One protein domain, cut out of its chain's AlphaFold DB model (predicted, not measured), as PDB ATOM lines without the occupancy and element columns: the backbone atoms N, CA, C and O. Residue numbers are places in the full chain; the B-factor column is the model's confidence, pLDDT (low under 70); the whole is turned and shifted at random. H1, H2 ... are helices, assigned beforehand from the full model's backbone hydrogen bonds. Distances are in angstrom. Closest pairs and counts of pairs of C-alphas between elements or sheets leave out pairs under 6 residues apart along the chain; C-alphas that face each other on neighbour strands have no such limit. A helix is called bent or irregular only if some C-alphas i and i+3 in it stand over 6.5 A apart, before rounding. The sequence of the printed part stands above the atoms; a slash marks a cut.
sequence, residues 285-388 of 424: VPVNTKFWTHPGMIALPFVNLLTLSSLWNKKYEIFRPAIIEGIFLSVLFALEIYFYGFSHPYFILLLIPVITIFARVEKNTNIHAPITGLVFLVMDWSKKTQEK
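This is residues 285 to 388 of the 424 residues of an uncharacterized protein of Candidatus Gracilibacteria bacterium (UniProt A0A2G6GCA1). One long, kinked helix, H3, runs through the middle, and two helices fold back along it from its two ends, H2 before it and H4 after it, while the short H1 bridges H4 and the beginning of H2. After a long loop of residues 361 to 372, H5 slants away from this body, and its residues 380 to 388 stick out as a free arm. The printed part has 104 residues with five named helices, H1 to H5 in chain order, and no named strand; its class is all helix. It is compact, with a radius of gyration of the C-alphas of 14.1 A, and spans 39 by 37 by 22 A.

H3, residues 314 to 340, is the longest helix, 38.3 A from C-alpha 314 at (50.888, -31.745, 294.572) to C-alpha 340 at (84.157, -18.956, 280.641). It has a kink of 58 degrees near residue 321 and is irregular, with C-alphas 315 and 318 7.8 A apart. H2, residues 303 to 312, is 18.0 A long and irregular too, with C-alphas 306 and 309 7.0 A apart. H4, residues 346 to 360, is 22.7 A long. H1, residues 295 to 298, is 6.2 A long. H5, residues 373 to 388, is 22.7 A long and ends at C-alpha 388 at (49.083, -37.937, 273.054).

H3 and H2 form a helical hairpin and touch at a steep tilt of 39 degrees, opposite ways; their closest C-alphas, of Leu 311 and Arg 320, are 5.8 A apart. H3 and H4 form another helical hairpin and touch at a shallow tilt of 18 degrees, opposite ways, closest at the C-alphas of Phe 333 and Leu 350, 7.1 A. H2 and H4 are apart. H1 touches H4, at residues 357 to 358 alone, with the closest C-alphas, of Gly 296 and Phe 358, 4.9 A apart. H1 and H3 only just touch, with 3 pairs of C-alphas within 8 A, the closest those of Ile 298 and Gly 326 at 5.4 A. H1 and H2 touch only at the corner, closest at the C-alphas of Ile 298 and Asn 304, 4.5 A. H5 is close to H3 but not clearly touching, with the C-alphas of Glu 325 and Val 375 closest at 7.4 A. In H5 every O i to N i+4 pair is within hydrogen-bond range; in H3 19 of 23 are, in H4 7 of 11, and in H2 0 of 6, beside 5 of 7 O i to N i+3 pairs, while H1 is too short for an O i to N i+4 pair.

The two C-alphas farthest apart, of Ser 343 and Lys 388, are 45.3 A apart. The printed part has no cut. The link from H4 to H5 is long, and the other links are tight. The mean pLDDT of the printed part is 75.0; residues 286 to 294, 365 to 382 and 386 are under 70.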
ATOM      1  N   VAL A 285      49.091 -14.853 288.465       72.00
ATOM      2  CA  VAL A 285      48.464 -15.843 289.337       72.00
ATOM      3  C   VAL A 285      48.815 -15.471 290.781       72.00
ATOM      4  O   VAL A 285      49.993 -15.511 291.140       72.00
ATOM      5  N   PRO A 286      47.831 -15.045 291.595       68.25
ATOM      6  CA  PRO A 286      48.093 -14.599 292.956       68.25
ATOM      7  C   PRO A 286      48.602 -15.748 293.832       68.25
ATOM      8  O   PRO A 286      48.165 -16.896 293.713       68.25
ATOM      9  N   VAL A 287      49.521 -15.419 294.739       67.75
ATOM     10  CA  VAL A 287      50.108 -16.365 295.691       67.75
ATOM     11  C   VAL A 287      49.102 -16.642 296.812       67.75
ATOM     12  O   VAL A 287      49.067 -15.940 297.817       67.75
ATOM     13  N   ASN A 288      48.272 -17.673 296.651       62.66
ATOM     14  CA  ASN A 288      47.339 -18.110 297.703       62.66
ATOM     15  C   ASN A 288      47.956 -19.122 298.681       62.66
ATOM     16  O   ASN A 288      47.350 -19.459 299.696       62.66
ATOM     17  N   THR A 289      49.159 -19.623 298.397       61.34
ATOM     18  CA  THR A 289      49.840 -20.625 299.217       61.34
ATOM     19  C   THR A 289      51.238 -20.153 299.588       61.34
ATOM     20  O   THR A 289      52.045 -19.798 298.730       61.34
ATOM     21  N   LYS A 290      51.559 -20.181 300.888       64.44
ATOM     22  CA  LYS A 290      52.942 -20.014 301.345       64.44
ATOM     23  C   LYS A 290      53.732 -21.248 300.918       64.44
ATOM     24  O   LYS A 290      53.562 -22.325 301.489       64.44
ATOM     25  N   PHE A 291      54.543 -21.086 299.879       64.94
ATOM     26  CA  PHE A 291      55.462 -22.106 299.391       64.94
ATOM     27  C   PHE A 291      56.575 -22.344 300.424       64.94
ATOM     28  O   PHE A 291      56.747 -23.470 300.876       64.94
ATOM     29  N   TRP A 292      57.248 -21.263 300.847       66.06
ATOM     30  CA  TRP A 292      58.338 -21.194 301.835       66.06
ATOM     31  C   TRP A 292      58.326 -19.819 302.539       66.06
ATOM     32  O   TRP A 292      57.561 -18.936 302.148       66.06
ATOM     33  N   THR A 293      59.182 -19.607 303.548       61.94
ATOM     34  CA  THR A 293      59.397 -18.294 304.195       61.94
ATOM     35  C   THR A 293      60.005 -17.247 303.258       61.94
ATOM     36  O   THR A 293      59.711 -16.072 303.434       61.94
ATOM     37  N   HIS A 294      60.789 -17.652 302.248       68.38
ATOM     38  CA  HIS A 294      61.349 -16.742 301.241       68.38
ATOM     39  C   HIS A 294      61.300 -17.367 299.828       68.38
ATOM     40  O   HIS A 294      62.222 -18.084 299.432       68.38
ATOM     41  N   PRO A 295      60.240 -17.128 299.031       71.19
ATOM     42  CA  PRO A 295      60.070 -17.754 297.710       71.19
ATOM     43  C   PRO A 295      61.160 -17.339 296.697       71.19
ATOM     44  O   PRO A 295      61.412 -18.059 295.733       71.19
ATOM     45  N   GLY A 296      61.886 -16.247 296.974       74.31
ATOM     46  CA  GLY A 296      63.091 -15.813 296.247       74.31
ATOM     47  C   GLY A 296      64.193 -16.868 296.089       74.31
ATOM     48  O   GLY A 296      64.978 -16.773 295.151       74.31
ATOM     49  N   MET A 297      64.231 -17.905 296.934       77.19
ATOM     50  CA  MET A 297      65.217 -18.992 296.817       77.19
ATOM     51  C   MET A 297      65.118 -19.772 295.501       77.19
ATOM     52  O   MET A 297      66.111 -20.343 295.068       77.19
ATOM     53  N   ILE A 298      63.955 -19.769 294.841       78.00
ATOM     54  CA  ILE A 298      63.770 -20.398 293.524       78.00
ATOM     55  C   ILE A 298      64.625 -19.707 292.447       78.00
ATOM     56  O   ILE A 298      65.064 -20.352 291.500       78.00
ATOM     57  N   ALA A 299      64.874 -18.403 292.597       76.06
ATOM     58  CA  ALA A 299      65.608 -17.610 291.617       76.06
ATOM     59  C   ALA A 299      67.129 -17.774 291.723       76.06
ATOM     60  O   ALA A 299      67.832 -17.548 290.744       76.06
ATOM     61  N   LEU A 300      67.642 -18.109 292.909       84.50
ATOM     62  CA  LEU A 300      69.073 -18.106 293.197       84.50
ATOM     63  C   LEU A 300      69.737 -19.382 292.657       84.50
ATOM     64  O   LEU A 300      69.380 -20.468 293.125       84.50
ATOM     65  N   PRO A 301      70.714 -19.277 291.732       83.56
ATOM     66  CA  PRO A 301      71.439 -20.435 291.222       83.56
ATOM     67  C   PRO A 301      72.046 -21.272 292.353       83.56
ATOM     68  O   PRO A 301      72.541 -20.725 293.342       83.56
ATOM     69  N   PHE A 302      72.012 -22.596 292.203       86.06
ATOM     70  CA  PHE A 302      72.430 -23.610 293.183       86.06
ATOM     71  C   PHE A 302      71.582 -23.685 294.465       86.06
ATOM     72  O   PHE A 302      71.290 -24.787 294.929       86.06
ATOM     73  N   VAL A 303      71.134 -22.561 295.030       85.00
ATOM     74  CA  VAL A 303      70.257 -22.528 296.221       85.00
ATOM     75  C   VAL A 303      68.879 -23.107 295.903       85.00
ATOM     76  O   VAL A 303      68.310 -23.881 296.674       85.00
ATOM     77  N   ASN A 304      68.360 -22.793 294.723       83.56
ATOM     78  CA  ASN A 304      67.138 -23.356 294.164       83.56
ATOM     79  C   ASN A 304      67.155 -24.898 294.057       83.56
ATOM     80  O   ASN A 304      66.079 -25.489 293.981       83.56
ATOM     81  N   LEU A 305      68.310 -25.579 294.081       85.19
ATOM     82  CA  LEU A 305      68.361 -27.050 294.067       85.19
ATOM     83  C   LEU A 305      67.696 -27.658 295.309       85.19
ATOM     84  O   LEU A 305      67.131 -28.747 295.233       85.19
ATOM     85  N   LEU A 306      67.647 -26.921 296.425       83.62
ATOM     86  CA  LEU A 306      66.879 -27.312 297.614       83.62
ATOM     87  C   LEU A 306      65.378 -27.457 297.316       83.62
ATOM     88  O   LEU A 306      64.673 -28.218 297.977       83.62
ATOM     89  N   THR A 307      64.886 -26.759 296.289       80.31
ATOM     90  CA  THR A 307      63.484 -26.812 295.860       80.31
ATOM     91  C   THR A 307      63.182 -28.000 294.943       80.31
ATOM     92  O   THR A 307      62.013 -28.250 294.658       80.31
ATOM     93  N   LEU A 308      64.177 -28.797 294.534       83.31
ATOM     94  CA  LEU A 308      63.983 -29.932 293.622       83.31
ATOM     95  C   LEU A 308      62.925 -30.914 294.147       83.31
ATOM     96  O   LEU A 308      62.016 -31.301 293.418       83.31
ATOM     97  N   SER A 309      62.982 -31.242 295.442       80.06
ATOM     98  CA  SER A 309      62.039 -32.157 296.108       80.06
ATOM     99  C   SER A 309      60.572 -31.719 295.989       80.06
ATOM    100  O   SER A 309      59.664 -32.550 295.987       80.06
ATOM    101  N   SER A 310      60.322 -30.416 295.835       81.50
ATOM    102  CA  SER A 310      58.972 -29.862 295.732       81.50
ATOM    103  C   SER A 310      58.299 -30.119 294.379       81.50
ATOM    104  O   SER A 310      57.069 -30.074 294.310       81.50
ATOM    105  N   LEU A 311      59.055 -30.485 293.331       80.81
ATOM    106  CA  LEU A 311      58.504 -30.831 292.012       80.81
ATOM    107  C   LEU A 311      57.511 -31.999 292.080       80.81
ATOM    108  O   LEU A 311      56.510 -32.015 291.358       80.81
ATOM    109  N   TRP A 312      57.745 -32.951 292.982       82.44
ATOM    110  CA  TRP A 312      56.911 -34.146 293.127       82.44
ATOM    111  C   TRP A 312      55.725 -33.967 294.084       82.44
ATOM    112  O   TRP A 312      54.889 -34.862 294.199       82.44
ATOM    113  N   ASN A 313      55.582 -32.808 294.731       80.81
ATOM    114  CA  ASN A 313      54.507 -32.555 295.687       80.81
ATOM    115  C   ASN A 313      53.332 -31.799 295.039       80.81
ATOM    116  O   ASN A 313      53.494 -30.691 294.531       80.81
ATOM    117  N   LYS A 314      52.115 -32.359 295.121       78.69
ATOM    118  CA  LYS A 314      50.888 -31.745 294.572       78.69
ATOM    119  C   LYS A 314      50.575 -30.366 295.164       78.69
ATOM    120  O   LYS A 314      50.064 -29.506 294.456       78.69
ATOM    121  N   LYS A 315      50.939 -30.105 296.427       75.19
ATOM    122  CA  LYS A 315      50.752 -28.791 297.079       75.19
ATOM    123  C   LYS A 315      51.498 -27.659 296.356       75.19
ATOM    124  O   LYS A 315      51.135 -26.490 296.464       75.19
ATOM    125  N   TYR A 316      52.547 -28.022 295.629       74.62
ATOM    126  CA  TYR A 316      53.538 -27.139 295.030       74.62
ATOM    127  C   TYR A 316      53.471 -27.121 293.502       74.62
ATOM    128  O   TYR A 316      54.295 -26.488 292.848       74.62
ATOM    129  N   GLU A 317      52.443 -27.750 292.927       76.62
ATOM    130  CA  GLU A 317      52.255 -27.875 291.484       76.62
ATOM    131  C   GLU A 317      52.223 -26.521 290.761       76.62
ATOM    132  O   GLU A 317      52.804 -26.386 289.686       76.62
ATOM    133  N   ILE A 318      51.637 -25.498 291.390       73.75
ATOM    134  CA  ILE A 318      51.543 -24.138 290.841       73.75
ATOM    135  C   ILE A 318      52.930 -23.484 290.678       73.75
ATOM    136  O   ILE A 318      53.110 -22.648 289.797       73.75
ATOM    137  N   PHE A 319      53.921 -23.878 291.485       74.81
ATOM    138  CA  PHE A 319      55.281 -23.322 291.464       74.81
ATOM    139  C   PHE A 319      56.256 -24.118 290.593       74.81
ATOM    140  O   PHE A 319      57.375 -23.659 290.373       74.81
ATOM    141  N   ARG A 320      55.850 -25.287 290.066       78.31
ATOM    142  CA  ARG A 320      56.684 -26.114 289.173       78.31
ATOM    143  C   ARG A 320      57.339 -25.312 288.047       78.31
ATOM    144  O   ARG A 320      58.535 -25.506 287.858       78.31
ATOM    145  N   PRO A 321      56.629 -24.400 287.351       75.44
ATOM    146  CA  PRO A 321      57.238 -23.522 286.359       75.44
ATOM    147  C   PRO A 321      58.501 -22.809 286.852       75.44
ATOM    148  O   PRO A 321      59.577 -23.009 286.295       75.44
ATOM    149  N   ALA A 322      58.378 -22.048 287.938       76.50
ATOM    150  CA  ALA A 322      59.470 -21.258 288.488       76.50
ATOM    151  C   ALA A 322      60.609 -22.146 289.018       76.50
ATOM    152  O   ALA A 322      61.778 -21.822 288.834       76.50
ATOM    153  N   ILE A 323      60.287 -23.289 289.639       79.38
ATOM    154  CA  ILE A 323      61.295 -24.251 290.121       79.38
ATOM    155  C   ILE A 323      62.149 -24.768 288.959       79.38
ATOM    156  O   ILE A 323      63.374 -24.814 289.060       79.38
ATOM    157  N   ILE A 324      61.511 -25.134 287.845       80.00
ATOM    158  CA  ILE A 324      62.214 -25.643 286.664       80.00
ATOM    159  C   ILE A 324      63.065 -24.546 286.022       80.00
ATOM    160  O   ILE A 324      64.209 -24.818 285.659       80.00
ATOM    161  N   GLU A 325      62.563 -23.309 285.941       78.81
ATOM    162  CA  GLU A 325      63.377 -22.168 285.502       78.81
ATOM    163  C   GLU A 325      64.612 -21.978 286.377       78.81
ATOM    164  O   GLU A 325      65.712 -21.851 285.846       78.81
ATOM    165  N   GLY A 326      64.458 -22.020 287.702       81.69
ATOM    166  CA  GLY A 326      65.585 -21.921 288.624       81.69
ATOM    167  C   GLY A 326      66.628 -23.008 288.362       81.69
ATOM    168  O   GLY A 326      67.830 -22.735 288.311       81.69
ATOM    169  N   ILE A 327      66.186 -24.261 288.186       85.12
ATOM    170  CA  ILE A 327      67.085 -25.401 287.926       85.12
ATOM    171  C   ILE A 327      67.835 -25.188 286.616       85.12
ATOM    172  O   ILE A 327      69.055 -25.336 286.576       85.12
ATOM    173  N   PHE A 328      67.127 -24.786 285.564       83.88
ATOM    174  CA  PHE A 328      67.739 -24.479 284.280       83.88
ATOM    175  C   PHE A 328      68.750 -23.330 284.386       83.88
ATOM    176  O   PHE A 328      69.860 -23.451 283.867       83.88
ATOM    177  N   LEU A 329      68.425 -22.264 285.125       83.56
ATOM    178  CA  LEU A 329      69.355 -21.169 285.409       83.56
ATOM    179  C   LEU A 329      70.608 -21.658 286.127       83.56
ATOM    180  O   LEU A 329      71.694 -21.208 285.794       83.56
ATOM    181  N   SER A 330      70.481 -22.608 287.054       87.88
ATOM    182  CA  SER A 330      71.631 -23.197 287.754       87.88
ATOM    183  C   SER A 330      72.529 -24.001 286.829       87.88
ATOM    184  O   SER A 330      73.749 -23.922 286.944       87.88
ATOM    185  N   VAL A 331      71.938 -24.747 285.893       86.56
ATOM    186  CA  VAL A 331      72.696 -25.468 284.863       86.56
ATOM    187  C   VAL A 331      73.417 -24.481 283.950       86.56
ATOM    188  O   VAL A 331      74.610 -24.652 283.717       86.56
ATOM    189  N   LEU A 332      72.742 -23.425 283.485       84.06
ATOM    190  CA  LEU A 332      73.382 -22.373 282.688       84.06
ATOM    191  C   LEU A 332      74.523 -21.695 283.450       84.06
ATOM    192  O   LEU A 332      75.602 -21.534 282.890       84.06
ATOM    193  N   PHE A 333      74.317 -21.375 284.729       87.62
ATOM    194  CA  PHE A 333      75.344 -20.804 285.600       87.62
ATOM    195  C   PHE A 333      76.561 -21.726 285.724       87.62
ATOM    196  O   PHE A 333      77.696 -21.279 285.593       87.62
ATOM    197  N   ALA A 334      76.332 -23.023 285.950       87.06
ATOM    198  CA  ALA A 334      77.398 -24.012 286.066       87.06
ATOM    199  C   ALA A 334      78.181 -24.171 284.756       87.06
ATOM    200  O   ALA A 334      79.411 -24.208 284.780       87.06
ATOM    201  N   LEU A 335      77.480 -24.233 283.618       85.69
ATOM    202  CA  LEU A 335      78.104 -24.297 282.296       85.69
ATOM    203  C   LEU A 335      78.933 -23.043 282.025       85.69
ATOM    204  O   LEU A 335      80.056 -23.148 281.542       85.69
ATOM    205  N   GLU A 336      78.414 -21.867 282.362       83.06
ATOM    206  CA  GLU A 336      79.141 -20.626 282.140       83.06
ATOM    207  C   GLU A 336      80.415 -20.549 282.987       83.06
ATOM    208  O   GLU A 336      81.488 -20.278 282.452       83.06
ATOM    209  N   ILE A 337      80.324 -20.873 284.280       85.44
ATOM    210  CA  ILE A 337      81.492 -20.935 285.168       85.44
ATOM    211  C   ILE A 337      82.524 -21.932 284.627       85.44
ATOM    212  O   ILE A 337      83.715 -21.628 284.627       85.44
ATOM    213  N   TYR A 338      82.079 -23.093 284.140       86.31
ATOM    214  CA  TYR A 338      82.958 -24.130 283.604       86.31
ATOM    215  C   TYR A 338      83.676 -23.707 282.312       86.31
ATOM    216  O   TYR A 338      84.869 -23.964 282.170       86.31
ATOM    217  N   PHE A 339      82.976 -23.061 281.371       82.12
ATOM    218  CA  PHE A 339      83.535 -22.713 280.058       82.12
ATOM    219  C   PHE A 339      84.223 -21.344 280.002       82.12
ATOM    220  O   PHE A 339      85.170 -21.182 279.235       82.12
ATOM    221  N   TYR A 340      83.754 -20.362 280.775       79.81
ATOM    222  CA  TYR A 340      84.157 -18.956 280.641       79.81
ATOM    223  C   TYR A 340      84.651 -18.319 281.948       79.81
ATOM    224  O   TYR A 340      85.290 -17.267 281.907       79.81
ATOM    225  N   GLY A 341      84.402 -18.952 283.100       80.62
ATOM    226  CA  GLY A 341      84.763 -18.421 284.415       80.62
ATOM    227  C   GLY A 341      83.883 -17.251 284.879       80.62
ATOM    228  O   GLY A 341      83.019 -16.758 284.162       80.62
ATOM    229  N   PHE A 342      84.105 -16.789 286.115       77.88
ATOM    230  CA  PHE A 342      83.264 -15.769 286.771       77.88
ATOM    231  C   PHE A 342      83.386 -14.349 286.198       77.88
ATOM    232  O   PHE A 342      82.547 -13.500 286.482       77.88
ATOM    233  N   SER A 343      84.446 -14.057 285.443       71.44
ATOM    234  CA  SER A 343      84.731 -12.712 284.931       71.44
ATOM    235  C   SER A 343      84.090 -12.422 283.575       71.44
ATOM    236  O   SER A 343      84.199 -11.299 283.083       71.44
ATOM    237  N   HIS A 344      83.437 -13.405 282.952       76.56
ATOM    238  CA  HIS A 344      82.878 -13.225 281.620       76.56
ATOM    239  C   HIS A 344      81.596 -12.367 281.657       76.56
ATOM    240  O   HIS A 344      80.737 -12.578 282.513       76.56
ATOM    241  N   PRO A 345      81.380 -11.436 280.704       74.62
ATOM    242  CA  PRO A 345      80.163 -10.612 280.654       74.62
ATOM    243  C   PRO A 345      78.840 -11.386 280.514       74.62
ATOM    244  O   PRO A 345      77.774 -10.823 280.770       74.62
ATOM    245  N   TYR A 346      78.891 -12.665 280.125       73.62
ATOM    246  CA  TYR A 346      77.711 -13.543 280.065       73.62
ATOM    247  C   TYR A 346      77.067 -13.705 281.451       73.62
ATOM    248  O   TYR A 346      75.842 -13.763 281.557       73.62
ATOM    249  N   PHE A 347      77.865 -13.596 282.510       78.38
ATOM    250  CA  PHE A 347      77.424 -13.817 283.876       78.38
ATOM    251  C   PHE A 347      76.409 -12.754 284.287       78.38
ATOM    252  O   PHE A 347      75.396 -13.032 284.926       78.38
ATOM    253  N   ILE A 348      76.630 -11.518 283.827       78.25
ATOM    254  CA  ILE A 348      75.717 -10.392 284.036       78.25
ATOM    255  C   ILE A 348      74.400 -10.612 283.277       78.25
ATOM    256  O   ILE A 348      73.339 -10.242 283.783       78.25
ATOM    257  N   LEU A 349      74.427 -11.253 282.101       75.75
ATOM    258  CA  LEU A 349      73.199 -11.619 281.386       75.75
ATOM    259  C   LEU A 349      72.391 -12.664 282.156       75.75
ATOM    260  O   LEU A 349      71.168 -12.543 282.204       75.75
ATOM    261  N   LEU A 350      73.046 -13.636 282.799       78.94
ATOM    262  CA  LEU A 350      72.363 -14.628 283.635       78.94
ATOM    263  C   LEU A 350      71.791 -14.041 284.935       78.94
ATOM    264  O   LEU A 350      70.870 -14.623 285.505       78.94
ATOM    265  N   LEU A 351      72.241 -12.864 285.382       80.06
ATOM    266  CA  LEU A 351      71.633 -12.168 286.525       80.06
ATOM    267  C   LEU A 351      70.276 -11.521 286.190       80.06
ATOM    268  O   LEU A 351      69.431 -11.396 287.077       80.06
ATOM    269  N   ILE A 352      70.023 -11.148 284.928       78.81
ATOM    270  CA  ILE A 352      68.739 -10.566 284.487       78.81
ATOM    271  C   ILE A 352      67.543 -11.477 284.828       78.81
ATOM    272  O   ILE A 352      66.599 -10.992 285.471       78.81
ATOM    273  N   PRO A 353      67.528 -12.770 284.446       77.38
ATOM    274  CA  PRO A 353      66.428 -13.661 284.793       77.38
ATOM    275  C   PRO A 353      66.318 -13.904 286.302       77.38
ATOM    276  O   PRO A 353      65.207 -13.847 286.828       77.38
ATOM    277  N   VAL A 354      67.438 -14.054 287.021       82.25
ATOM    278  CA  VAL A 354      67.455 -14.211 288.490       82.25
ATOM    279  C   VAL A 354      66.745 -13.041 289.173       82.25
ATOM    280  O   VAL A 354      65.828 -13.231 289.971       82.25
ATOM    281  N   ILE A 355      67.118 -11.814 288.816       82.44
ATOM    282  CA  ILE A 355      66.570 -10.593 289.414       82.44
ATOM    283  C   ILE A 355      65.096 -10.410 289.045       82.44
ATOM    284  O   ILE A 355      64.295 -10.001 289.885       82.44
ATOM    285  N   THR A 356      64.714 -10.779 287.821       78.62
ATOM    286  CA  THR A 356      63.314 -10.727 287.381       78.62
ATOM    287  C   THR A 356      62.439 -11.705 288.160       78.62
ATOM    288  O   THR A 356      61.348 -11.326 288.593       78.62
ATOM    289  N   ILE A 357      62.907 -12.940 288.383       77.38
ATOM    290  CA  ILE A 357      62.178 -13.917 289.200       77.38
ATOM    291  C   ILE A 357      62.083 -13.416 290.639       77.38
ATOM    292  O   ILE A 357      60.991 -13.364 291.207       77.38
ATOM    293  N   PHE A 358      63.206 -12.983 291.211       80.12
ATOM    294  CA  PHE A 358      63.269 -12.519 292.593       80.12
ATOM    295  C   PHE A 358      62.327 -11.331 292.854       80.12
ATOM    296  O   PHE A 358      61.601 -11.333 293.844       80.12
ATOM    297  N   ALA A 359      62.243 -10.366 291.932       77.75
ATOM    298  CA  ALA A 359      61.351  -9.208 292.046       77.75
ATOM    299  C   ALA A 359      59.847  -9.557 292.021       77.75
ATOM    300  O   ALA A 359      59.014  -8.727 292.396       77.75
ATOM    301  N   ARG A 360      59.478 -10.758 291.555       76.69
ATOM    302  CA  ARG A 360      58.087 -11.116 291.226       76.69
ATOM    303  C   ARG A 360      57.521 -12.284 292.006       76.69
ATOM    304  O   ARG A 360      56.300 -12.375 292.121       76.69
ATOM    305  N   VAL A 361      58.372 -13.151 292.542       73.94
ATOM    306  CA  VAL A 361      57.956 -14.444 293.105       73.94
ATOM    307  C   VAL A 361      57.104 -14.351 294.358       73.94
ATOM    308  O   VAL A 361      56.365 -15.276 294.683       73.94
ATOM    309  N   GLU A 362      57.111 -13.194 295.009       71.69
ATOM    310  CA  GLU A 362      56.207 -12.892 296.119       71.69
ATOM    311  C   GLU A 362      54.794 -12.496 295.669       71.69
ATOM    312  O   GLU A 362      53.845 -12.612 296.440       71.69
ATOM    313  N   LYS A 363      54.633 -12.020 294.428       71.38
ATOM    314  CA  LYS A 363      53.376 -11.443 293.920       71.38
ATOM    315  C   LYS A 363      52.703 -12.298 292.852       71.38
ATOM    316  O   LYS A 363      51.501 -12.157 292.631       71.38
ATOM    317  N   ASN A 364      53.465 -13.137 292.157       70.19
ATOM    318  CA  ASN A 364      52.989 -13.947 291.048       70.19
ATOM    319  C   ASN A 364      53.671 -15.317 291.077       70.19
ATOM    320  O   ASN A 364      54.894 -15.384 291.134       70.19
ATOM    321  N   THR A 365      52.897 -16.401 291.007       63.34
ATOM    322  CA  THR A 365      53.440 -17.766 290.908       63.34
ATOM    323  C   THR A 365      53.730 -18.188 289.468       63.34
ATOM    324  O   THR A 365      54.481 -19.133 289.246       63.34
ATOM    325  N   ASN A 366      53.142 -17.498 288.487       67.56
ATOM    326  CA  ASN A 366      53.384 -17.716 287.065       67.56
ATOM    327  C   ASN A 366      54.441 -16.728 286.572       67.56
ATOM    328  O   ASN A 366      54.132 -15.701 285.961       67.56
ATOM    329  N   ILE A 367      55.683 -16.991 286.959       64.50
ATOM    330  CA  ILE A 367      56.832 -16.173 286.592       64.50
ATOM    331  C   ILE A 367      57.506 -16.840 285.416       64.50
ATOM    332  O   ILE A 367      57.757 -18.042 285.446       64.50
ATOM    333  N   HIS A 368      57.792 -16.021 284.419       64.62
ATOM    334  CA  HIS A 368      58.673 -16.377 283.334       64.62
ATOM    335  C   HIS A 368      59.840 -15.404 283.385       64.62
ATOM    336  O   HIS A 368      59.644 -14.179 283.387       64.62
ATOM    337  N   ALA A 369      61.040 -15.944 283.534       63.09
ATOM    338  CA  ALA A 369      62.248 -15.169 283.369       63.09
ATOM    339  C   ALA A 369      62.501 -14.943 281.865       63.09
ATOM    340  O   ALA A 369      62.249 -15.822 281.034       63.09
ATOM    341  N   PRO A 370      63.042 -13.775 281.481       58.94
ATOM    342  CA  PRO A 370      63.503 -13.566 280.118       58.94
ATOM    343  C   PRO A 370      64.507 -14.667 279.745       58.94
ATOM    344  O   PRO A 370      65.337 -15.037 280.570       58.94
ATOM    345  N   ILE A 371      64.459 -15.160 278.501       56.94
ATOM    346  CA  ILE A 371      65.356 -16.198 277.940       56.94
ATOM    347  C   ILE A 371      65.009 -17.638 278.388       56.94
ATOM    348  O   ILE A 371      65.217 -18.573 277.611       56.94
ATOM    349  N   THR A 372      64.382 -17.847 279.550       61.75
ATOM    350  CA  THR A 372      63.975 -19.183 280.042       61.75
ATOM    351  C   THR A 372      62.589 -19.633 279.569       61.75
ATOM    352  O   THR A 372      62.302 -20.830 279.601       61.75
ATOM    353  N   GLY A 373      61.783 -18.731 278.994       57.47
ATOM    354  CA  GLY A 373      60.522 -19.029 278.291       57.47
ATOM    355  C   GLY A 373      60.585 -20.190 277.292       57.47
ATOM    356  O   GLY A 373      59.621 -20.934 277.103       57.47
ATOM    357  N   LEU A 374      61.752 -20.401 276.679       59.59
ATOM    358  CA  LEU A 374      61.998 -21.515 275.761       59.59
ATOM    359  C   LEU A 374      61.871 -22.885 276.425       59.59
ATOM    360  O   LEU A 374      61.367 -23.821 275.805       59.59
ATOM    361  N   VAL A 375      62.264 -22.994 277.694       61.38
ATOM    362  CA  VAL A 375      62.124 -24.227 278.475       61.38
ATOM    363  C   VAL A 375      60.646 -24.602 278.588       61.38
ATOM    364  O   VAL A 375      60.302 -25.773 278.466       61.38
ATOM    365  N   PHE A 376      59.745 -23.622 278.707       62.78
ATOM    366  CA  PHE A 376      58.304 -23.881 278.735       62.78
ATOM    367  C   PHE A 376      57.743 -24.370 277.419       62.78
ATOM    368  O   PHE A 376      56.882 -25.241 277.437       62.78
ATOM    369  N   LEU A 377      58.224 -23.855 276.288       62.59
ATOM    370  CA  LEU A 377      57.833 -24.398 274.989       62.59
ATOM    371  C   LEU A 377      58.217 -25.869 274.873       62.59
ATOM    372  O   LEU A 377      57.402 -26.685 274.444       62.59
ATOM    373  N   VAL A 378      59.435 -26.209 275.294       61.75
ATOM    374  CA  VAL A 378      59.927 -27.590 275.281       61.75
ATOM    375  C   VAL A 378      59.124 -28.465 276.245       61.75
ATOM    376  O   VAL A 378      58.731 -29.572 275.879       61.75
ATOM    377  N   MET A 379      58.811 -27.974 277.445       63.66
ATOM    378  CA  MET A 379      58.015 -28.709 278.431       63.66
ATOM    379  C   MET A 379      56.555 -28.888 278.021       63.66
ATOM    380  O   MET A 379      56.027 -29.990 278.134       63.66
ATOM    381  N   ASP A 380      55.896 -27.837 277.536       67.31
ATOM    382  CA  ASP A 380      54.510 -27.893 277.062       67.31
ATOM    383  C   ASP A 380      54.404 -28.823 275.847       67.31
ATOM    384  O   ASP A 380      53.490 -29.643 275.753       67.31
ATOM    385  N   TRP A 381      55.393 -28.776 274.951       67.69
ATOM    386  CA  TRP A 381      55.509 -29.729 273.853       67.69
ATOM    387  C   TRP A 381      55.710 -31.168 274.348       67.69
ATOM    388  O   TRP A 381      55.018 -32.073 273.875       67.69
ATOM    389  N   SER A 382      56.608 -31.387 275.311       64.69
ATOM    390  CA  SER A 382      56.877 -32.707 275.896       64.69
ATOM    391  C   SER A 382      55.634 -33.286 276.570       64.69
ATOM    392  O   SER A 382      55.232 -34.406 276.253       64.69
ATOM    393  N   LYS A 383      54.947 -32.491 277.400       72.00
ATOM    394  CA  LYS A 383      53.711 -32.880 278.085       72.00
ATOM    395  C   LYS A 383      52.597 -33.228 277.098       72.00
ATOM    396  O   LYS A 383      52.021 -34.306 277.190       72.00
ATOM    397  N   LYS A 384      52.344 -32.378 276.097       73.50
ATOM    398  CA  LYS A 384      51.355 -32.662 275.037       73.50
ATOM    399  C   LYS A 384      51.694 -33.926 274.252       73.50
ATOM    400  O   LYS A 384      50.799 -34.639 273.804       73.50
ATOM    401  N   THR A 385      52.982 -34.197 274.059       70.00
ATOM    402  CA  THR A 385      53.446 -35.409 273.382       70.00
ATOM    403  C   THR A 385      53.211 -36.642 274.253       70.00
ATOM    404  O   THR A 385      52.681 -37.625 273.744       70.00
ATOM    405  N   GLN A 386      53.506 -36.576 275.554       68.94
ATOM    406  CA  GLN A 386      53.196 -37.640 276.516       68.94
ATOM    407  C   GLN A 386      51.693 -37.918 276.592       68.94
ATOM    408  O   GLN A 386      51.291 -39.057 276.385       68.94
ATOM    409  N   GLU A 387      50.855 -36.891 276.757       77.12
ATOM    410  CA  GLU A 387      49.390 -37.036 276.780       77.12
ATOM    411  C   GLU A 387      48.862 -37.673 275.487       77.12
ATOM    412  O   GLU A 387      47.942 -38.491 275.503       77.12
ATOM    413  N   LYS A 388      49.448 -37.326 274.334       77.88
ATOM    414  CA  LYS A 388      49.083 -37.937 273.054       77.88
ATOM    415  C   LYS A 388      49.502 -39.408 272.986       77.88
ATOM    416  O   LYS A 388      48.725 -40.219 272.490       77.88
TER     417      LYS A 388